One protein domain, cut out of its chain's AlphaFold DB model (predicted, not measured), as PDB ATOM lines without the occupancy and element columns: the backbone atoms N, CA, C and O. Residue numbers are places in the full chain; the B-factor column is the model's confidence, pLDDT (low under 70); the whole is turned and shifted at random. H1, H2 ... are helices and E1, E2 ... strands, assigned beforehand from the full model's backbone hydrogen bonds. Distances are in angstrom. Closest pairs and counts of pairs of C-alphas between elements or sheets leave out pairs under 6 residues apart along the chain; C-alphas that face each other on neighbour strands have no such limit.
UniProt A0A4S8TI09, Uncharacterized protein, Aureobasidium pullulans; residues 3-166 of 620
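This is residues 3 to 166 of the 620 residues of an uncharacterized protein of Aureobasidium pullulans (UniProt A0A4S8TI09). Two strongly twisted sheets stand as the two arms of a V, a five-stranded one, E1 E2 E3 E6 E8, and a three-stranded one, E4 E5 E7, with the links E3 to E4, E5 to E6 and H2 to E7 at the corner between them. The long helix H2 packs along one face of the larger sheet and the short H4 is on its opposite face, while H3 runs along E4 of the smaller sheet and H1 is at the end of that sheet where E5 begins. The printed part has 164 residues with five named helices and eight named strands, in the order E1 E2 E3 E4 H1 E5 E6 H2 E7 H3 H4 E8 H5, and the class is mixed, helices and strands. Both sheets are antiparallel throughout, in the orders E1 E2 E3 E6 E8 and E4 E5 E7. The whole is compact, with a radius of gyration of the C-alphas of 16.7 A and spans of 46 by 38 by 25 A.

E1 is residues 3 to 6, from C-alpha 3 at (90.281, 136.620, 88.352). E2, residues 9 to 19, is 30.8 A from first to last C-alpha and bends by 54 degrees at residue 16. E3, residues 26 to 34, is 25.1 A long, and E4 is residues 38 to 43. H1, residues 53 to 61, comes before E5, residues 71 to 78, which is 22.4 A long. E6 is residues 84 to 87. H2, residues 95 to 109, is 20.9 A long and begins at C-alpha 95 at (103.875, 119.302, 106.442). E7, residues 112 to 118, is 20.3 A long. H3 is residues 126 to 135, H4 residues 144 to 149, E8 residues 156 to 159, and H5 residues 163 to 166, ending at C-alpha 166 at (91.488, 116.618, 108.703).

E1, E2 and E3 form a meander, each strand the antiparallel neighbour of the one before, with hairpins E1 and E2, and E2 and E3. N 4 and O 11 are 2.9 A apart, and N 14 and O 31 are 2.9 A apart. E6 pairs with E3 through N 85 and O 30, 2.8 A, and with the edge strand E8 through N 157 and O 86, 2.8 A. H2 is on this sheet at a height of 8.6 A, over E2 and E3, and runs along the strands, at 15 degrees to E2 on the local plane; its closest C-alphas to E2 are those of Ser 97 and Ala 18, 6.0 A apart. H4 is on the opposite face at a height of 6.3 A, over none of the strands. H5 only grazes this sheet with residues 164 to 165. In the smaller sheet the inner strand E5 pairs with E4 through N 42 and O 75, 2.9 A, and with E7 through N 74 and O 115, 2.8 A. H3 is on this sheet at a height of 6.6 A and only just over E4, on which 3 of its 10 C-alphas fall; the closest C-alphas, of Glu 40 and Ala 135, are 5.2 A apart. H1 only grazes this sheet with residues 55 to 59. E3 and E4 meet only through their link, and E5 and E6 are apart. Every O i to N i+4 pair is within hydrogen-bond range in H1, H2, H3 and H4; H5 is too short for such a pair.

The two C-alphas farthest apart, those of Asn 22 and Thr 48, are 48.3 A from each other. The printed part has no cut and no long link. Residues 9 to 10 of E2 also pair, parallel, with residues 140 to 141. Mean pLDDT of the printed part is 80.1, and residues 22 to 23, 45 to 50, 144 to 145, 148 and 152 to 154 are under 70.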
ATOM      1  N   MET A   3      91.219 135.539  88.055       81.56
ATOM      2  CA  MET A   3      90.281 136.620  88.352       81.56
ATOM      3  C   MET A   3      89.390 136.827  87.140       81.56
ATOM      4  O   MET A   3      89.872 137.157  86.059       81.56
ATOM      5  N   ILE A   4      88.093 136.623  87.336       79.75
ATOM      6  CA  ILE A   4      87.108 136.590  86.265       79.75
ATOM      7  C   ILE A   4      86.024 137.621  86.566       79.75
ATOM      8  O   ILE A   4      85.499 137.703  87.681       79.75
ATOM      9  N   VAL A   5      85.702 138.397  85.534       73.06
ATOM     10  CA  VAL A   5      84.617 139.375  85.523       73.06
ATOM     11  C   VAL A   5      83.732 139.054  84.325       73.06
ATOM     12  O   VAL A   5      84.154 139.220  83.178       73.06
ATOM     13  N   GLU A   6      82.528 138.560  84.591       76.12
ATOM     14  CA  GLU A   6      81.528 138.222  83.574       76.12
ATOM     15  C   GLU A   6      80.284 139.085  83.794       76.12
ATOM     16  O   GLU A   6      79.522 138.873  84.741       76.12
ATOM     17  N   GLY A   7      80.106 140.094  82.936       76.56
ATOM     18  CA  GLY A   7      79.091 141.131  83.139       76.56
ATOM     19  C   GLY A   7      79.310 141.831  84.480       76.56
ATOM     20  O   GLY A   7      80.404 142.325  84.745       76.56
ATOM     21  N   ASP A   8      78.295 141.784  85.340       77.88
ATOM     22  CA  ASP A   8      78.329 142.383  86.679       77.88
ATOM     23  C   ASP A   8      78.808 141.399  87.762       77.88
ATOM     24  O   ASP A   8      78.704 141.688  88.951       77.88
ATOM     25  N   THR A   9      79.292 140.211  87.390       81.62
ATOM     26  CA  THR A   9      79.697 139.171  88.347       81.62
ATOM     27  C   THR A   9      81.208 139.158  88.526       81.62
ATOM     28  O   THR A   9      81.945 138.987  87.553       81.62
ATOM     29  N   PHE A  10      81.678 139.252  89.772       83.50
ATOM     30  CA  PHE A  10      83.102 139.169  90.112       83.50
ATOM     31  C   PHE A  10      83.421 137.926  90.940       83.50
ATOM     32  O   PHE A  10      82.784 137.663  91.965       83.50
ATOM     33  N   HIS A  11      84.466 137.200  90.530       84.56
ATOM     34  CA  HIS A  11      85.132 136.245  91.404       84.56
ATOM     35  C   HIS A  11      86.635 136.130  91.146       84.56
ATOM     36  O   HIS A  11      87.116 136.181  90.017       84.56
ATOM     37  N   CYS A  12      87.379 135.899  92.220       86.06
ATOM     38  CA  CYS A  12      88.809 135.658  92.229       86.06
ATOM     39  C   CYS A  12      89.115 134.352  92.970       86.06
ATOM     40  O   CYS A  12      88.592 134.086  94.049       86.06
ATOM     41  N   LYS A  13      89.984 133.529  92.389       88.94
ATOM     42  CA  LYS A  13      90.396 132.223  92.899       88.94
ATOM     43  C   LYS A  13      91.899 132.232  93.159       88.94
ATOM     44  O   LYS A  13      92.711 132.410  92.244       88.94
ATOM     45  N   LEU A  14      92.285 131.994  94.406       87.88
ATOM     46  CA  LEU A  14      93.662 131.683  94.792       87.88
ATOM     47  C   LEU A  14      93.746 130.189  95.093       87.88
ATOM     48  O   LEU A  14      92.820 129.642  95.675       87.88
ATOM     49  N   SER A  15      94.816 129.513  94.676       88.12
ATOM     50  CA  SER A  15      94.894 128.054  94.790       88.12
ATOM     51  C   SER A  15      96.240 127.562  95.296       88.12
ATOM     52  O   SER A  15      97.273 128.041  94.830       88.12
ATOM     53  N   THR A  16      96.214 126.536  96.144       86.56
ATOM     54  CA  THR A  16      97.383 125.733  96.542       86.56
ATOM     55  C   THR A  16      97.136 124.254  96.213       86.56
ATOM     56  O   THR A  16      95.996 123.788  96.309       86.56
ATOM     57  N   PRO A  17      98.149 123.493  95.765       85.56
ATOM     58  CA  PRO A  17      98.004 122.064  95.528       85.56
ATOM     59  C   PRO A  17      97.997 121.261  96.838       85.56
ATOM     60  O   PRO A  17      98.936 121.303  97.623       85.56
ATOM     61  N   ALA A  18      97.003 120.392  97.005       84.31
ATOM     62  CA  ALA A  18      96.975 119.371  98.048       84.31
ATOM     63  C   ALA A  18      96.956 117.961  97.446       84.31
ATOM     64  O   ALA A  18      96.758 117.785  96.244       84.31
ATOM     65  N   ARG A  19      97.183 116.928  98.261       82.75
ATOM     66  CA  ARG A  19      97.032 115.526  97.840       82.75
ATOM     67  C   ARG A  19      95.859 114.889  98.563       82.75
ATOM     68  O   ARG A  19      95.694 115.102  99.756       82.75
ATOM     69  N   LEU A  20      95.085 114.081  97.854       81.00
ATOM     70  CA  LEU A  20      94.099 113.189  98.462       81.00
ATOM     71  C   LEU A  20      94.793 111.942  99.033       81.00
ATOM     72  O   LEU A  20      95.833 111.526  98.519       81.00
ATOM     73  N   ILE A  21      94.232 111.347 100.092       77.12
ATOM     74  CA  ILE A  21      94.733 110.079 100.654       77.12
ATOM     75  C   ILE A  21      94.473 108.925  99.683       77.12
ATOM     76  O   ILE A  21      95.350 108.091  99.470       77.12
ATOM     77  N   ASN A  22      93.283 108.882  99.076       68.62
ATOM     78  CA  ASN A  22      92.888 107.797  98.189       68.62
ATOM     79  C   ASN A  22      91.893 108.299  97.122       68.62
ATOM     80  O   ASN A  22      90.771 108.653  97.486       68.62
ATOM     81  N   PRO A  23      92.257 108.376  95.827       63.28
ATOM     82  CA  PRO A  23      93.566 108.087  95.229       63.28
ATOM     83  C   PRO A  23      94.608 109.161  95.577       63.28
ATOM     84  O   PRO A  23      94.240 110.301  95.837       63.28
ATOM     85  N   ALA A  24      95.907 108.843  95.502       72.19
ATOM     86  CA  ALA A  24      97.023 109.774  95.747       72.19
ATOM     87  C   ALA A  24      97.191 110.848  94.641       72.19
ATOM     88  O   ALA A  24      98.270 111.046  94.077       72.19
ATOM     89  N   LYS A  25      96.099 111.533  94.297       82.38
ATOM     90  CA  LYS A  25      96.004 112.543  93.245       82.38
ATOM     91  C   LYS A  25      96.236 113.933  93.833       82.38
ATOM     92  O   LYS A  25      95.714 114.258  94.899       82.38
ATOM     93  N   LYS A  26      97.002 114.761  93.116       84.56
ATOM     94  CA  LYS A  26      97.116 116.193  93.416       84.56
ATOM     95  C   LYS A  26      95.822 116.899  93.009       84.56
ATOM     96  O   LYS A  26      95.385 116.762  91.867       84.56
ATOM     97  N   VAL A  27      95.226 117.636  93.935       85.62
ATOM     98  CA  VAL A  27      93.991 118.394  93.750       85.62
ATOM     99  C   VAL A  27      94.219 119.817  94.263       85.62
ATOM    100  O   VAL A  27      94.740 119.978  95.364       85.62
ATOM    101  N   PRO A  28      93.879 120.854  93.483       86.25
ATOM    102  CA  PRO A  28      93.952 122.230  93.956       86.25
ATOM    103  C   PRO A  28      92.878 122.483  95.015       86.25
ATOM    104  O   PRO A  28      91.743 122.035  94.864       86.25
ATOM    105  N   ILE A  29      93.240 123.207  96.066       87.31
ATOM    106  CA  ILE A  29      92.332 123.792  97.051       87.31
ATOM    107  C   ILE A  29      92.222 125.279  96.747       87.31
ATOM    108  O   ILE A  29      93.241 125.908  96.458       87.31
ATOM    109  N   TYR A  30      91.011 125.830  96.809       88.19
ATOM    110  CA  TYR A  30      90.743 127.195  96.373       88.19
ATOM    111  C   TYR A  30      90.298 128.089  97.526       88.19
ATOM    112  O   TYR A  30      89.369 127.752  98.249       88.19
ATOM    113  N   LEU A  31      90.894 129.270  97.646       88.06
ATOM    114  CA  LEU A  31      90.272 130.407  98.313       88.06
ATOM    115  C   LEU A  31      89.489 131.179  97.255       88.06
ATOM    116  O   LEU A  31      90.074 131.672  96.286       88.06
ATOM    117  N   VAL A  32      88.171 131.243  97.425       85.94
ATOM    118  CA  VAL A  32      87.271 131.926  96.493       85.94
ATOM    119  C   VAL A  32      86.841 133.241  97.118       85.94
ATOM    120  O   VAL A  32      86.275 133.272  98.206       85.94
ATOM    121  N   LEU A  33      87.125 134.326  96.412       87.12
ATOM    122  CA  LEU A  33      86.725 135.682  96.743       87.12
ATOM    123  C   LEU A  33      85.672 136.106  95.729       87.12
ATOM    124  O   LEU A  33      85.880 135.951  94.530       87.12
ATOM    125  N   ASP A  34      84.560 136.651  96.189       86.75
ATOM    126  CA  ASP A  34      83.533 137.249  95.334       86.75
ATOM    127  C   ASP A  34      83.216 138.671  95.822       86.75
ATOM    128  O   ASP A  34      83.816 139.158  96.788       86.75
ATOM    129  N   ALA A  35      82.260 139.336  95.173       85.00
ATOM    130  CA  ALA A  35      81.847 140.690  95.546       85.00
ATOM    131  C   ALA A  35      81.250 140.790  96.968       85.00
ATOM    132  O   ALA A  35      81.207 141.873  97.542       85.00
ATOM    133  N   SER A  36      80.808 139.683  97.577       84.38
ATOM    134  CA  SER A  36      80.334 139.684  98.968       84.38
ATOM    135  C   SER A  36      81.479 139.681  99.991       84.38
ATOM    136  O   SER A  36      81.293 140.146 101.122       84.38
ATOM    137  N   HIS A  37      82.657 139.189  99.593       85.56
ATOM    138  CA  HIS A  37      83.845 139.101 100.443       85.56
ATOM    139  C   HIS A  37      84.776 140.306 100.283       85.56
ATOM    140  O   HIS A  37      85.382 140.725 101.267       85.56
ATOM    141  N   VAL A  38      84.895 140.870  99.078       86.81
ATOM    142  CA  VAL A  38      85.817 141.979  98.779       86.81
ATOM    143  C   VAL A  38      85.104 143.321  98.932       86.81
ATOM    144  O   VAL A  38      84.081 143.559  98.304       86.81
ATOM    145  N   GLN A  39      85.649 144.191  99.780       86.00
ATOM    146  CA  GLN A  39      85.190 145.568  99.961       86.00
ATOM    147  C   GLN A  39      85.837 146.512  98.947       86.00
ATOM    148  O   GLN A  39      85.164 147.367  98.387       86.00
ATOM    149  N   GLU A  40      87.143 146.371  98.738       87.06
ATOM    150  CA  GLU A  40      87.916 147.260  97.878       87.06
ATOM    151  C   GLU A  40      89.078 146.487  97.246       87.06
ATOM    152  O   GLU A  40      89.651 145.573  97.853       87.06
ATOM    153  N   LEU A  41      89.410 146.849  96.010       87.50
ATOM    154  CA  LEU A  41      90.562 146.341  95.279       87.50
ATOM    155  C   LEU A  41      91.361 147.535  94.770       87.50
ATOM    156  O   LEU A  41      90.839 148.331  93.996       87.50
ATOM    157  N   GLU A  42      92.627 147.630  95.156       86.56
ATOM    158  CA  GLU A  42      93.484 148.758  94.801       86.56
ATOM    159  C   GLU A  42      94.745 148.308  94.065       86.56
ATOM    160  O   GLU A  42      95.393 147.318  94.419       86.56
ATOM    161  N   VAL A  43      95.135 149.080  93.052       84.50
ATOM    162  CA  VAL A  43      96.338 148.828  92.254       84.50
ATOM    163  C   VAL A  43      97.508 149.609  92.850       84.50
ATOM    164  O   VAL A  43      97.553 150.836  92.801       84.50
ATOM    165  N   CYS A  44      98.484 148.903  93.410       78.19
ATOM    166  CA  CYS A  44      99.622 149.483  94.125       78.19
ATOM    167  C   CYS A  44     100.779 149.871  93.182       78.19
ATOM    168  O   CYS A  44     101.924 149.516  93.448       78.19
ATOM    169  N   ASN A  45     100.504 150.591  92.090       64.44
ATOM    170  CA  ASN A  45     101.533 150.964  91.101       64.44
ATOM    171  C   ASN A  45     102.515 152.044  91.601       64.44
ATOM    172  O   ASN A  45     103.609 152.161  91.064       64.44
ATOM    173  N   ASN A  46     102.138 152.823  92.625       54.69
ATOM    174  CA  ASN A  46     102.842 154.052  93.021       54.69
ATOM    175  C   ASN A  46     103.326 154.072  94.484       54.69
ATOM    176  O   ASN A  46     103.755 155.118  94.970       54.69
ATOM    177  N   GLU A  47     103.243 152.961  95.223       53.41
ATOM    178  CA  GLU A  47     103.749 152.953  96.599       53.41
ATOM    179  C   GLU A  47     105.274 152.805  96.608       53.41
ATOM    180  O   GLU A  47     105.826 151.826  96.119       53.41
ATOM    181  N   THR A  48     105.947 153.754  97.256       46.94
ATOM    182  CA  THR A  48     107.390 153.854  97.559       46.94
ATOM    183  C   THR A  48     108.016 152.644  98.277       46.94
ATOM    184  O   THR A  48     109.184 152.685  98.662       46.94
ATOM    185  N   LYS A  49     107.275 151.546  98.461       55.88
ATOM    186  CA  LYS A  49     107.796 150.265  98.935       55.88
ATOM    187  C   LYS A  49     108.175 149.424  97.725       55.88
ATOM    188  O   LYS A  49     107.312 148.805  97.110       55.88
ATOM    189  N   ALA A  50     109.472 149.400  97.424       65.94
ATOM    190  CA  ALA A  50     110.055 148.470  96.469       65.94
ATOM    191  C   ALA A  50     109.478 147.061  96.689       65.94
ATOM    192  O   ALA A  50     109.411 146.584  97.827       65.94
ATOM    193  N   ILE A  51     109.027 146.428  95.602       73.19
ATOM    194  CA  ILE A  51     108.549 145.043  95.614       73.19
ATOM    195  C   ILE A  51     109.616 144.197  96.323       73.19
ATOM    196  O   ILE A  51     110.795 144.319  95.975       73.19
ATOM    197  N   PRO A  52     109.249 143.378  97.330       80.50
ATOM    198  CA  PRO A  52     110.221 142.587  98.070       80.50
ATOM    199  C   PRO A  52     111.126 141.794  97.124       80.50
ATOM    200  O   PRO A  52     110.635 141.129  96.210       80.50
ATOM    201  N   SER A  53     112.440 141.838  97.354       76.81
ATOM    202  CA  SER A  53     113.432 141.202  96.474       76.81
ATOM    203  C   SER A  53     113.192 139.703  96.290       76.81
ATOM    204  O   SER A  53     113.428 139.190  95.202       76.81
ATOM    205  N   SER A  54     112.645 139.028  97.306       79.38
ATOM    206  CA  SER A  54     112.239 137.616  97.264       79.38
ATOM    207  C   SER A  54     111.102 137.320  96.280       79.38
ATOM    208  O   SER A  54     111.012 136.222  95.738       79.38
ATOM    209  N   ILE A  55     110.220 138.291  96.039       80.44
ATOM    210  CA  ILE A  55     109.117 138.166  95.083       80.44
ATOM    211  C   ILE A  55     109.655 138.398  93.676       80.44
ATOM    212  O   ILE A  55     109.404 137.593  92.781       80.44
ATOM    213  N   THR A  56     110.455 139.449  93.501       78.19
ATOM    214  CA  THR A  56     111.111 139.765  92.231       78.19
ATOM    215  C   THR A  56     112.002 138.612  91.763       78.19
ATOM    216  O   THR A  56     111.859 138.165  90.627       78.19
ATOM    217  N   SER A  57     112.848 138.057  92.642       78.25
ATOM    218  CA  SER A  57     113.677 136.890  92.317       78.25
ATOM    219  C   SER A  57     112.822 135.676  91.958       78.25
ATOM    220  O   SER A  57     113.084 135.037  90.947       78.25
ATOM    221  N   GLY A  58     111.736 135.413  92.693       82.44
ATOM    222  CA  GLY A  58     110.836 134.295  92.406       82.44
ATOM    223  C   GLY A  58     110.132 134.386  91.045       82.44
ATOM    224  O   GLY A  58     109.936 133.364  90.382       82.44
ATOM    225  N   PHE A  59     109.761 135.590  90.592       82.00
ATOM    226  CA  PHE A  59     109.198 135.789  89.250       82.00
ATOM    227  C   PHE A  59     110.261 135.679  88.147       82.00
ATOM    228  O   PHE A  59     109.964 135.117  87.091       82.00
ATOM    229  N   ILE A  60     111.483 136.159  88.393       79.12
ATOM    230  CA  ILE A  60     112.600 136.079  87.438       79.12
ATOM    231  C   ILE A  60     113.097 134.632  87.291       79.12
ATOM    232  O   ILE A  60     113.217 134.141  86.172       79.12
ATOM    233  N   GLU A  61     113.305 133.908  88.394       79.75
ATOM    234  CA  GLU A  61     113.733 132.498  88.402       79.75
ATOM    235  C   GLU A  61     112.747 131.583  87.669       79.75
ATOM    236  O   GLU A  61     113.142 130.623  87.011       79.75
ATOM    237  N   ARG A  62     111.447 131.894  87.744       79.12
ATOM    238  CA  ARG A  62     110.392 131.166  87.023       79.12
ATOM    239  C   ARG A  62     110.180 131.652  85.584       79.12
ATOM    240  O   ARG A  62     109.231 131.205  84.944       79.12
ATOM    241  N   ALA A  63     111.021 132.564  85.089       74.69
ATOM    242  CA  ALA A  63     110.912 133.205  83.774       74.69
ATOM    243  C   ALA A  63     109.533 133.855  83.512       74.69
ATOM    244  O   ALA A  63     109.045 133.925  82.379       74.69
ATOM    245  N   LEU A  64     108.869 134.322  84.575       74.00
ATOM    246  CA  LEU A  64     107.546 134.937  84.503       74.00
ATOM    247  C   LEU A  64     107.604 136.454  84.281       74.00
ATOM    248  O   LEU A  64     106.645 136.992  83.723       74.00
ATOM    249  N   CYS A  65     108.697 137.110  84.672       77.88
ATOM    250  CA  CYS A  65     108.965 138.537  84.473       77.88
ATOM    251  C   CYS A  65     110.454 138.751  84.162       77.88
ATOM    252  O   CYS A  65     111.286 137.943  84.577       77.88
ATOM    253  N   THR A  66     110.787 139.832  83.454       74.56
ATOM    254  CA  THR A  66     112.177 140.203  83.123       74.56
ATOM    255  C   THR A  66     112.726 141.311  84.017       74.56
ATOM    256  O   THR A  66     113.922 141.334  84.294       74.56
ATOM    257  N   SER A  67     111.852 142.194  84.506       75.31
ATOM    258  CA  SER A  67     112.168 143.281  85.437       75.31
ATOM    259  C   SER A  67     111.179 143.300  86.609       75.31
ATOM    260  O   SER A  67     110.082 142.742  86.525       75.31
ATOM    261  N   SER A  68     111.539 143.987  87.698       73.31
ATOM    262  CA  SER A  68     110.597 144.352  88.765       73.31
ATOM    263  C   SER A  68     109.438 145.211  88.257       73.31
ATOM    264  O   SER A  68     108.350 145.145  88.819       73.31
ATOM    265  N   ASP A  69     109.655 145.972  87.182       73.31
ATOM    266  CA  ASP A  69     108.646 146.858  86.583       73.31
ATOM    267  C   ASP A  69     107.527 146.079  85.873       73.31
ATOM    268  O   ASP A  69     106.439 146.600  85.633       73.31
ATOM    269  N   ASP A  70     107.763 144.795  85.590       79.88
ATOM    270  CA  ASP A  70     106.779 143.893  84.994       79.88
ATOM    271  C   ASP A  70     105.831 143.283  86.043       79.88
ATOM    272  O   ASP A  70     105.053 142.381  85.724       79.88
ATOM    273  N   ILE A  71     105.906 143.707  87.308       83.81
ATOM    274  CA  ILE A  71     105.131 143.144  88.417       83.81
ATOM    275  C   ILE A  71     104.182 144.208  88.975       83.81
ATOM    276  O   ILE A  71     104.592 145.294  89.373       83.81
ATOM    277  N   VAL A  72     102.901 143.860  89.067       84.31
ATOM    278  CA  VAL A  72     101.840 144.708  89.619       84.31
ATOM    279  C   VAL A  72     101.379 144.140  90.956       84.31
ATOM    280  O   VAL A  72     101.080 142.950  91.075       84.31
ATOM    281  N   GLY A  73     101.306 145.000  91.973       86.06
ATOM    282  CA  GLY A  73     100.720 144.670  93.270       86.06
ATOM    283  C   GLY A  73      99.228 144.996  93.308       86.06
ATOM    284  O   GLY A  73      98.835 146.135  93.072       86.06
ATOM    285  N   LEU A  74      98.402 144.019  93.661       87.88
ATOM    286  CA  LEU A  74      96.971 144.169  93.909       87.88
ATOM    287  C   LEU A  74      96.709 144.073  95.410       87.88
ATOM    288  O   LEU A  74      97.022 143.054  96.030       87.88
ATOM    289  N   ARG A  75      96.141 145.118  96.009       89.56
ATOM    290  CA  ARG A  75      95.711 145.126  97.410       89.56
ATOM    291  C   ARG A  75      94.227 144.795  97.485       89.56
ATOM    292  O   ARG A  75      93.409 145.525  96.944       89.56
ATOM    293  N   PHE A  76      93.901 143.724  98.193       89.75
ATOM    294  CA  PHE A  76      92.537 143.326  98.512       89.75
ATOM    295  C   PHE A  76      92.194 143.784  99.926       89.75
ATOM    296  O   PHE A  76      92.954 143.516 100.860       89.75
ATOM    297  N   VAL A  77      91.038 144.425 100.079       89.12
ATOM    298  CA  VAL A  77      90.407 144.734 101.366       89.12
ATOM    299  C   VAL A  77      89.160 143.865 101.479       89.12
ATOM    300  O   VAL A  77      88.278 143.927 100.625       89.12
ATOM    301  N   LEU A  78      89.092 143.016 102.502       89.06
ATOM    302  CA  LEU A  78      87.986 142.091 102.719       89.06
ATOM    303  C   LEU A  78      86.953 142.681 103.683       89.06
ATOM    304  O   LEU A  78      87.282 143.105 104.788       89.06
ATOM    305  N   LYS A  79      85.678 142.619 103.293       86.88
ATOM    306  CA  LYS A  79      84.522 142.958 104.138       86.88
ATOM    307  C   LYS A  79      84.236 141.871 105.175       86.88
ATOM    308  O   LYS A  79      83.701 142.148 106.248       86.88
ATOM    309  N   ARG A  80      84.503 140.612 104.814       84.69
ATOM    310  CA  ARG A  80      84.220 139.404 105.604       84.69
ATOM    311  C   ARG A  80      85.270 138.338 105.321       84.69
ATOM    312  O   ARG A  80      85.872 138.334 104.251       84.69
ATOM    313  N   HIS A  81      85.438 137.412 106.261       85.62
ATOM    314  CA  HIS A  81      86.320 136.265 106.072       85.62
ATOM    315  C   HIS A  81      85.859 135.407 104.891       85.62
ATOM    316  O   HIS A  81      84.677 135.072 104.790       85.62
ATOM    317  N   ALA A  82      86.801 135.040 104.028       84.31
ATOM    318  CA  ALA A  82      86.550 134.193 102.874       84.31
ATOM    319  C   ALA A  82      86.803 132.714 103.223       84.31
ATOM    320  O   ALA A  82      87.877 132.385 103.740       84.31
ATOM    321  N   PRO A  83      85.838 131.812 102.969       81.31
ATOM    322  CA  PRO A  83      86.005 130.395 103.243       81.31
ATOM    323  C   PRO A  83      86.904 129.726 102.199       81.31
ATOM    324  O   PRO A  83      86.951 130.106 101.026       81.31
ATOM    325  N   LEU A  84      87.582 128.666 102.625       85.19
ATOM    326  CA  LEU A  84      88.344 127.798 101.745       85.19
ATOM    327  C   LEU A  84      87.415 126.734 101.149       85.19
ATOM    328  O   LEU A  84      86.643 126.104 101.868       85.19
ATOM    329  N   VAL A  85      87.493 126.513  99.843       84.50
ATOM    330  CA  VAL A  85      86.725 125.492  99.129       84.50
ATOM    331  C   VAL A  85      87.628 124.293  98.879       84.50
ATOM    332  O   VAL A  85      88.631 124.390  98.165       84.50
ATOM    333  N   THR A  86      87.270 123.155  99.465       84.62
ATOM    334  CA  THR A  86      88.028 121.904  99.362       84.62
ATOM    335  C   THR A  86      87.151 120.801  98.778       84.62
ATOM    336  O   THR A  86      85.925 120.868  98.899       84.62
ATOM    337  N   PRO A  87      87.733 119.753  98.172       82.81
ATOM    338  CA  PRO A  87      86.956 118.560  97.874       82.81
ATOM    339  C   PRO A  87      86.475 117.931  99.187       82.81
ATOM    340  O   PRO A  87      87.185 117.945 100.194       82.81
ATOM    341  N   ASP A  88      85.281 117.355  99.170       77.38
ATOM    342  CA  ASP A  88      84.727 116.540 100.251       77.38
ATOM    343  C   ASP A  88      85.350 115.138 100.192       77.38
ATOM    344  O   ASP A  88      84.762 114.133  99.794       77.38
ATOM    345  N   SER A  89      86.657 115.102 100.406       77.81
ATOM    346  CA  SER A  89      87.491 113.910 100.329       77.81
ATOM    347  C   SER A  89      88.665 114.083 101.278       77.81
ATOM    348  O   SER A  89      89.111 115.200 101.535       77.81
ATOM    349  N   ILE A  90      89.182 112.973 101.802       75.12
ATOM    350  CA  ILE A  90      90.206 113.033 102.844       75.12
ATOM    351  C   ILE A  90      91.530 113.509 102.234       75.12
ATOM    352  O   ILE A  90      92.110 112.848 101.363       75.12
ATOM    353  N   LEU A  91      92.009 114.662 102.701       79.81
ATOM    354  CA  LEU A  91      93.287 115.243 102.300       79.81
ATOM    355  C   LEU A  91      94.436 114.593 103.078       79.81
ATOM    356  O   LEU A  91      94.366 114.399 104.290       79.81
ATOM    357  N   GLN A  92      95.521 114.272 102.379       79.94
ATOM    358  CA  GLN A  92      96.750 113.773 102.978       79.94
ATOM    359  C   GLN A  92      97.436 114.910 103.739       79.94
ATOM    360  O   GLN A  92      97.839 115.910 103.143       79.94
ATOM    361  N   LYS A  93      97.622 114.733 105.047       81.00
ATOM    362  CA  LYS A  93      98.378 115.668 105.882       81.00
ATOM    363  C   LYS A  93      99.876 115.526 105.581       81.00
ATOM    364  O   LYS A  93     100.521 114.603 106.069       81.00
ATOM    365  N   ARG A  94     100.424 116.403 104.734       77.88
ATOM    366  CA  ARG A  94     101.880 116.576 104.563       77.88
ATOM    367  C   ARG A  94     102.302 117.937 105.112       77.88
ATOM    368  O   ARG A  94     101.602 118.897 104.792       77.88
ATOM    369  N   PRO A  95     103.432 118.045 105.833       74.25
ATOM    370  CA  PRO A  95     103.875 119.302 106.442       74.25
ATOM    371  C   PRO A  95     103.885 120.480 105.457       74.25
ATOM    372  O   PRO A  95     103.154 121.439 105.657       74.25
ATOM    373  N   SER A  96     104.549 120.332 104.304       72.38
ATOM    374  CA  SER A  96     104.652 121.409 103.307       72.38
ATOM    375  C   SER A  96     103.309 121.879 102.737       72.38
ATOM    376  O   SER A  96     103.097 123.070 102.554       72.38
ATOM    377  N   SER A  97     102.365 120.965 102.487       79.31
ATOM    378  CA  SER A  97     101.020 121.356 102.047       79.31
ATOM    379  C   SER A  97     100.179 121.944 103.180       79.31
ATOM    380  O   SER A  97      99.292 122.740 102.908       79.31
ATOM    381  N   CYS A  98     100.422 121.553 104.437       79.88
ATOM    382  CA  CYS A  98      99.702 122.123 105.576       79.88
ATOM    383  C   CYS A  98     100.061 123.597 105.737       79.88
ATOM    384  O   CYS A  98      99.148 124.406 105.850       79.88
ATOM    385  N   ASP A  99     101.348 123.936 105.646       82.75
ATOM    386  CA  ASP A  99     101.823 125.317 105.757       82.75
ATOM    387  C   ASP A  99     101.249 126.200 104.637       82.75
ATOM    388  O   ASP A  99     100.783 127.312 104.888       82.75
ATOM    389  N   GLU A 100     101.205 125.696 103.397       84.94
ATOM    390  CA  GLU A 100     100.611 126.418 102.264       84.94
ATOM    391  C   GLU A 100      99.090 126.601 102.402       84.94
ATOM    392  O   GLU A 100      98.562 127.677 102.112       84.94
ATOM    393  N   ILE A 101      98.370 125.565 102.848       85.19
ATOM    394  CA  ILE A 101      96.920 125.625 103.079       85.19
ATOM    395  C   ILE A 101      96.600 126.561 104.246       85.19
ATOM    396  O   ILE A 101      95.650 127.340 104.164       85.19
ATOM    397  N   GLU A 102      97.399 126.521 105.311       86.06
ATOM    398  CA  GLU A 102      97.272 127.422 106.448       86.06
ATOM    399  C   GLU A 102      97.518 128.868 106.031       86.06
ATOM    400  O   GLU A 102      96.720 129.742 106.364       86.06
ATOM    401  N   ALA A 103      98.573 129.130 105.257       86.62
ATOM    402  CA  ALA A 103      98.846 130.456 104.720       86.62
ATOM    403  C   ALA A 103      97.672 130.965 103.870       86.62
ATOM    404  O   ALA A 103      97.248 132.110 104.026       86.62
ATOM    405  N   LEU A 104      97.093 130.107 103.023       87.69
ATOM    406  CA  LEU A 104      95.942 130.460 102.196       87.69
ATOM    407  C   LEU A 104      94.682 130.748 103.033       87.69
ATOM    408  O   LEU A 104      93.953 131.699 102.747       87.69
ATOM    409  N   LEU A 105      94.445 129.975 104.095       86.56
ATOM    410  CA  LEU A 105      93.343 130.192 105.035       86.56
ATOM    411  C   LEU A 105      93.534 131.482 105.844       86.56
ATOM    412  O   LEU A 105      92.589 132.255 105.995       86.56
ATOM    413  N   ARG A 106      94.762 131.765 106.293       86.75
ATOM    414  CA  ARG A 106      95.112 133.028 106.958       86.75
ATOM    415  C   ARG A 106      94.865 134.221 106.035       86.75
ATOM    416  O   ARG A 106      94.268 135.193 106.481       86.75
ATOM    417  N   ILE A 107      95.230 134.143 104.751       87.56
ATOM    418  CA  ILE A 107      94.939 135.199 103.757       87.56
ATOM    419  C   ILE A 107      93.435 135.499 103.687       87.56
ATOM    420  O   ILE A 107      93.054 136.664 103.711       87.56
ATOM    421  N   GLY A 108      92.583 134.469 103.667       83.38
ATOM    422  CA  GLY A 108      91.124 134.636 103.685       83.38
ATOM    423  C   GLY A 108      90.567 135.225 104.987       83.38
ATOM    424  O   GLY A 108      89.439 135.718 105.005       83.38
ATOM    425  N   GLN A 109      91.342 135.189 106.073       85.31
ATOM    426  CA  GLN A 109      90.971 135.742 107.376       85.31
ATOM    427  C   GLN A 109      91.501 137.163 107.609       85.31
ATOM    428  O   GLN A 109      90.920 137.898 108.409       85.31
ATOM    429  N   TYR A 110      92.565 137.576 106.916       84.38
ATOM    430  CA  TYR A 110      93.103 138.931 107.021       84.38
ATOM    431  C   TYR A 110      92.161 139.962 106.392       84.38
ATOM    432  O   TYR A 110      91.687 139.792 105.274       84.38
ATOM    433  N   GLY A 111      91.945 141.083 107.087       83.38
ATOM    434  CA  GLY A 111      91.133 142.188 106.565       83.38
ATOM    435  C   GLY A 111      91.740 142.859 105.330       83.38
ATOM    436  O   GLY A 111      91.011 143.382 104.499       83.38
ATOM    437  N   THR A 112      93.065 142.814 105.170       88.44
ATOM    438  CA  THR A 112      93.756 143.350 103.991       88.44
ATOM    439  C   THR A 112      94.957 142.492 103.628       88.44
ATOM    440  O   THR A 112      95.753 142.158 104.509       88.44
ATOM    441  N   PHE A 113      95.156 142.201 102.345       89.50
ATOM    442  CA  PHE A 113      96.357 141.512 101.864       89.50
ATOM    443  C   PHE A 113      96.763 141.992 100.468       89.50
ATOM    444  O   PHE A 113      95.970 142.584  99.739       89.50
ATOM    445  N   LYS A 114      98.026 141.754 100.097       88.06
ATOM    446  CA  LYS A 114      98.580 142.127  98.790       88.06
ATOM    447  C   LYS A 114      98.982 140.889  98.000       88.06
ATOM    448  O   LYS A 114      99.649 140.007  98.537       88.06
ATOM    449  N   VAL A 115      98.614 140.850  96.724       88.31
ATOM    450  CA  VAL A 115      98.997 139.806  95.768       88.31
ATOM    451  C   VAL A 115      99.780 140.447  94.635       88.31
ATOM    452  O   VAL A 115      99.349 141.446  94.075       88.31
ATOM    453  N   TYR A 116     100.923 139.866  94.289       86.44
ATOM    454  CA  TYR A 116     101.744 140.326  93.174       86.44
ATOM    455  C   TYR A 116     101.504 139.435  91.963       86.44
ATOM    456  O   TYR A 116     101.491 138.207  92.086       86.44
ATOM    457  N   VAL A 117     101.310 140.047  90.803       85.94
ATOM    458  CA  VAL A 117     101.055 139.348  89.541       85.94
ATOM    459  C   VAL A 117     101.809 140.025  88.396       85.94
ATOM    460  O   VAL A 117     102.067 141.227  88.464       85.94
ATOM    461  N   PRO A 118     102.164 139.288  87.330       85.69
ATOM    462  CA  PRO A 118     102.773 139.893  86.153       85.69
ATOM    463  C   PRO A 118     101.826 140.912  85.509       85.69
ATOM    464  O   PRO A 118     100.646 140.617  85.318       85.69
ATOM    465  N   SER A 119     102.347 142.068  85.103       82.06
ATOM    466  CA  SER A 119     101.598 143.127  84.413       82.06
ATOM    467  C   SER A 119     100.883 142.595  83.167       82.06
ATOM    468  O   SER A 119      99.703 142.857  82.966       82.06
ATOM    469  N   ARG A 120     101.559 141.730  82.399       81.94
ATOM    470  CA  ARG A 120     101.014 141.033  81.217       81.94
ATOM    471  C   ARG A 120      99.817 140.118  81.497       81.94
ATOM    472  O   ARG A 120      99.100 139.768  80.567       81.94
ATOM    473  N   ALA A 121      99.635 139.678  82.742       79.38
ATOM    474  CA  ALA A 121      98.530 138.807  83.134       79.38
ATOM    475  C   ALA A 121      97.269 139.597  83.518       79.38
ATOM    476  O   ALA A 121      96.212 138.995  83.698       79.38
ATOM    477  N   ILE A 122      97.366 140.926  83.641       79.50
ATOM    478  CA  ILE A 122      96.231 141.791  83.947       79.50
ATOM    479  C   ILE A 122      95.888 142.656  82.736       79.50
ATOM    480  O   ILE A 122      96.753 143.255  82.103       79.50
ATOM    481  N   ASN A 123      94.595 142.785  82.453       81.56
ATOM    482  CA  ASN A 123      94.110 143.798  81.530       81.56
ATOM    483  C   ASN A 123      94.093 145.168  82.235       81.56
ATOM    484  O   ASN A 123      93.194 145.453  83.032       81.56
ATOM    485  N   SER A 124      95.096 145.997  81.949       76.06
ATOM    486  CA  SER A 124      95.276 147.325  82.550       76.06
ATOM    487  C   SER A 124      94.145 148.309  82.242       76.06
ATOM    488  O   SER A 124      93.929 149.228  83.024       76.06
ATOM    489  N   GLU A 125      93.394 148.115  81.155       79.25
ATOM    490  CA  GLU A 125      92.264 148.978  80.787       79.25
ATOM    491  C   GLU A 125      91.011 148.664  81.613       79.25
ATOM    492  O   GLU A 125      90.269 149.565  81.992       79.25
ATOM    493  N   ARG A 126      90.777 147.381  81.921       81.44
ATOM    494  CA  ARG A 126      89.581 146.927  82.656       81.44
ATOM    495  C   ARG A 126      89.745 146.953  84.172       81.44
ATOM    496  O   ARG A 126      88.750 147.010  84.891       81.44
ATOM    497  N   LEU A 127      90.981 146.893  84.660       84.31
ATOM    498  CA  LEU A 127      91.278 146.831  86.089       84.31
ATOM    499  C   LEU A 127      90.787 148.072  86.867       84.31
ATOM    500  O   LEU A 127      90.124 147.869  87.880       84.31
ATOM    501  N   PRO A 128      91.002 149.328  86.419       84.94
ATOM    502  CA  PRO A 128      90.497 150.502  87.135       84.94
ATOM    503  C   PRO A 128      88.967 150.536  87.207       84.94
ATOM    504  O   PRO A 128      88.401 150.857  88.248       84.94
ATOM    505  N   SER A 129      88.285 150.151  86.122       84.25
ATOM    506  CA  SER A 129      86.822 150.042  86.101       84.25
ATOM    507  C   SER A 129      86.316 148.991  87.089       84.25
ATOM    508  O   SER A 129      85.318 149.229  87.762       84.25
ATOM    509  N   LEU A 130      87.019 147.860  87.222       84.94
ATOM    510  CA  LEU A 130      86.716 146.837  88.226       84.94
ATOM    511  C   LEU A 130      86.912 147.362  89.655       84.94
ATOM    512  O   LEU A 130      86.054 147.132  90.503       84.94
ATOM    513  N   CYS A 131      88.017 148.063  89.921       85.94
ATOM    514  CA  CYS A 131      88.289 148.677  91.221       85.94
ATOM    515  C   CYS A 131      87.161 149.636  91.628       85.94
ATOM    516  O   CYS A 131      86.638 149.528  92.736       85.94
ATOM    517  N   ASN A 132      86.729 150.502  90.705       86.44
ATOM    518  CA  ASN A 132      85.629 151.438  90.942       86.44
ATOM    519  C   ASN A 132      84.299 150.705  91.170       86.44
ATOM    520  O   ASN A 132      83.606 150.991  92.139       86.44
ATOM    521  N   ALA A 133      83.969 149.710  90.339       85.31
ATOM    522  CA  ALA A 133      82.731 148.942  90.482       85.31
ATOM    523  C   ALA A 133      82.668 148.138  91.797       85.31
ATOM    524  O   ALA A 133      81.593 148.001  92.382       85.31
ATOM    525  N   LEU A 134      83.808 147.627  92.284       84.94
ATOM    526  CA  LEU A 134      83.913 146.992  93.603       84.94
ATOM    527  C   LEU A 134      83.718 148.008  94.735       84.94
ATOM    528  O   LEU A 134      82.931 147.745  95.642       84.94
ATOM    529  N   ALA A 135      84.381 149.167  94.662       84.69
ATOM    530  CA  ALA A 135      84.277 150.220  95.673       84.69
ATOM    531  C   ALA A 135      82.858 150.813  95.767       84.69
ATOM    532  O   ALA A 135      82.376 151.118  96.857       84.69
ATOM    533  N   GLU A 136      82.162 150.925  94.635       85.25
ATOM    534  CA  GLU A 136      80.765 151.371  94.556       85.25
ATOM    535  C   GLU A 136      79.759 150.275  94.952       85.25
ATOM    536  O   GLU A 136      78.570 150.552  95.111       85.25
ATOM    537  N   GLY A 137      80.212 149.027  95.129       80.81
ATOM    538  CA  GLY A 137      79.347 147.888  95.434       80.81
ATOM    539  C   GLY A 137      78.391 147.520  94.293       80.81
ATOM    540  O   GLY A 137      77.336 146.942  94.545       80.81
ATOM    541  N   ALA A 138      78.744 147.858  93.050       82.75
ATOM    542  CA  ALA A 138      77.919 147.645  91.862       82.75
ATOM    543  C   ALA A 138      77.966 146.198  91.331       82.75
ATOM    544  O   ALA A 138      77.200 145.844  90.437       82.75
ATOM    545  N   LEU A 139      78.866 145.361  91.861       84.50
ATOM    546  CA  LEU A 139      79.064 143.985  91.406       84.50
ATOM    547  C   LEU A 139      78.250 142.982  92.221       84.50
ATOM    548  O   LEU A 139      78.183 143.031  93.450       84.50
ATOM    549  N   ASN A 140      77.694 142.008  91.513       82.69
ATOM    550  CA  ASN A 140      76.979 140.889  92.092       82.69
ATOM    551  C   ASN A 140      77.957 139.790  92.544       82.69
ATOM    552  O   ASN A 140      78.966 139.526  91.873       82.69
ATOM    553  N   PRO A 141      77.672 139.116  93.675       78.94
ATOM    554  CA  PRO A 141      78.443 137.957  94.094       78.94
ATOM    555  C   PRO A 141      78.294 136.822  93.081       78.94
ATOM    556  O   PRO A 141      77.278 136.698  92.393       78.94
ATOM    557  N   ALA A 142      79.315 135.972  93.003       78.19
ATOM    558  CA  ALA A 142      79.287 134.835  92.105       78.19
ATOM    559  C   ALA A 142      78.147 133.871  92.469       78.19
ATOM    560  O   ALA A 142      77.949 133.570  93.649       78.19
ATOM    561  N   PRO A 143      77.403 133.349  91.477       72.88
ATOM    562  CA  PRO A 143      76.349 132.386  91.753       72.88
ATOM    563  C   PRO A 143      76.942 131.117  92.384       72.88
ATOM    564  O   PRO A 143      78.031 130.682  92.006       72.88
ATOM    565  N   GLU A 144      76.209 130.468  93.300       66.44
ATOM    566  CA  GLU A 144      76.653 129.234  93.988       66.44
ATOM    567  C   GLU A 144      77.116 128.125  93.025       66.44
ATOM    568  O   GLU A 144      77.945 127.282  93.380       66.44
ATOM    569  N   GLY A 145      76.620 128.141  91.783       66.44
ATOM    570  CA  GLY A 145      77.070 127.256  90.709       66.44
ATOM    571  C   GLY A 145      78.576 127.338  90.432       66.44
ATOM    572  O   GLY A 145      79.173 126.318  90.102       66.44
ATOM    573  N   VAL A 146      79.218 128.493  90.642       71.88
ATOM    574  CA  VAL A 146      80.668 128.664  90.450       71.88
ATOM    575  C   VAL A 146      81.450 127.835  91.466       71.88
ATOM    576  O   VAL A 146      82.391 127.142  91.085       71.88
ATOM    577  N   ILE A 147      81.028 127.820  92.732       70.69
ATOM    578  CA  ILE A 147      81.668 127.016  93.786       70.69
ATOM    579  C   ILE A 147      81.456 125.523  93.510       70.69
ATOM    580  O   ILE A 147      82.408 124.746  93.558       70.69
ATOM    581  N   ARG A 148      80.233 125.126  93.130       68.50
ATOM    582  CA  ARG A 148      79.915 123.727  92.788       68.50
ATOM    583  C   ARG A 148      80.647 123.243  91.531       68.50
ATOM    584  O   ARG A 148      80.967 122.063  91.428       68.50
ATOM    585  N   SER A 149      80.963 124.143  90.597       74.38
ATOM    586  CA  SER A 149      81.700 123.814  89.370       74.38
ATOM    587  C   SER A 149      83.191 123.528  89.587       74.38
ATOM    588  O   SER A 149      83.809 122.896  88.732       74.38
ATOM    589  N   LEU A 150      83.774 123.938  90.724       74.06
ATOM    590  CA  LEU A 150      85.196 123.707  91.024       74.06
ATOM    591  C   LEU A 150      85.531 122.217  91.168       74.06
ATOM    592  O   LEU A 150      86.640 121.799  90.832       74.06
ATOM    593  N   TYR A 151      84.563 121.411  91.607       76.38
ATOM    594  CA  TYR A 151      84.691 119.960  91.712       76.38
ATOM    595  C   TYR A 151      83.487 119.276  91.045       76.38
ATOM    596  O   TYR A 151      82.580 118.809  91.718       76.38
ATOM    597  N   PRO A 152      83.464 119.133  89.705       64.62
ATOM    598  CA  PRO A 152      82.293 118.610  88.987       64.62
ATOM    599  C   PRO A 152      81.912 117.169  89.359       64.62
ATOM    600  O   PRO A 152      80.800 116.723  89.100       64.62
ATOM    601  N   ARG A 153      82.872 116.408  89.899       64.06
ATOM    602  CA  ARG A 153      82.743 114.975  90.206       64.06
ATOM    603  C   ARG A 153      82.683 114.680  91.705       64.06
ATOM    604  O   ARG A 153      82.648 113.512  92.077       64.06
ATOM    605  N   THR A 154      82.750 115.696  92.561       64.88
ATOM    606  CA  THR A 154      82.900 115.517  94.011       64.88
ATOM    607  C   THR A 154      82.170 116.640  94.730       64.88
ATOM    608  O   THR A 154      82.183 117.773  94.266       64.88
ATOM    609  N   THR A 155      81.532 116.356  95.863       73.44
ATOM    610  CA  THR A 155      80.958 117.415  96.696       73.44
ATOM    611  C   THR A 155      82.067 118.360  97.168       73.44
ATOM    612  O   THR A 155      83.212 117.955  97.375       73.44
ATOM    613  N   SER A 156      81.762 119.654  97.258       82.12
ATOM    614  CA  SER A 156      82.679 120.674  97.769       82.12
ATOM    615  C   SER A 156      82.354 120.961  99.229       82.12
ATOM    616  O   SER A 156      81.186 121.172  99.561       82.12
ATOM    617  N   LYS A 157      83.371 121.042 100.083       82.38
ATOM    618  CA  LYS A 157      83.243 121.451 101.482       82.38
ATOM    619  C   LYS A 157      83.789 122.866 101.652       82.38
ATOM    620  O   LYS A 157      84.858 123.189 101.135       82.38
ATOM    621  N   LEU A 158      83.048 123.702 102.376       82.38
ATOM    622  CA  LEU A 158      83.525 125.006 102.829       82.38
ATOM    623  C   LEU A 158      84.208 124.831 104.182       82.38
ATOM    624  O   LEU A 158      83.616 124.310 105.125       82.38
ATOM    625  N   VAL A 159      85.457 125.260 104.259       80.44
ATOM    626  CA  VAL A 159      86.317 125.133 105.428       80.44
ATOM    627  C   VAL A 159      86.657 126.532 105.915       80.44
ATOM    628  O   VAL A 159      87.203 127.350 105.175       80.44
ATOM    629  N   THR A 160      86.349 126.809 107.179       76.19
ATOM    630  CA  THR A 160      86.672 128.093 107.832       76.19
ATOM    631  C   THR A 160      87.809 127.975 108.840       76.19
ATOM    632  O   THR A 160      88.419 128.982 109.201       76.19
ATOM    633  N   ARG A 161      88.121 126.751 109.281       74.31
ATOM    634  CA  ARG A 161      89.206 126.449 110.215       74.31
ATOM    635  C   ARG A 161      89.978 125.211 109.778       74.31
ATOM    636  O   ARG A 161      89.413 124.299 109.178       74.31
ATOM    637  N   ILE A 162      91.270 125.187 110.084       75.31
ATOM    638  CA  ILE A 162      92.184 124.183 109.540       75.31
ATOM    639  C   ILE A 162      91.932 122.767 110.093       75.31
ATOM    640  O   ILE A 162      92.104 121.777 109.391       75.31
ATOM    641  N   ASP A 163      91.436 122.663 111.325       72.38
ATOM    642  CA  ASP A 163      91.018 121.421 111.985       72.38
ATOM    643  C   ASP A 163      89.889 120.698 111.231       72.38
ATOM    644  O   ASP A 163      89.821 119.468 111.238       72.38
ATOM    645  N   GLN A 164      89.051 121.439 110.500       72.88
ATOM    646  CA  GLN A 164      87.951 120.884 109.706       72.88
ATOM    647  C   GLN A 164      88.410 120.178 108.415       72.88
ATOM    648  O   GLN A 164      87.605 119.466 107.805       72.88
ATOM    649  N   LEU A 165      89.667 120.371 107.980       70.44
ATOM    650  CA  LEU A 165      90.242 119.703 106.799       70.44
ATOM    651  C   LEU A 165      90.589 118.240 107.070       70.44
ATOM    652  O   LEU A 165      90.530 117.416 106.158       70.44
ATOM    653  N   TRP A 166      90.962 117.929 108.314       70.44
ATOM    654  CA  TRP A 166      91.488 116.618 108.703       70.44
ATOM    655  C   TRP A 166      90.663 115.929 109.791       70.44
ATOM    656  O   TRP A 166      91.076 114.885 110.295       70.44
TER     657      TRP A 166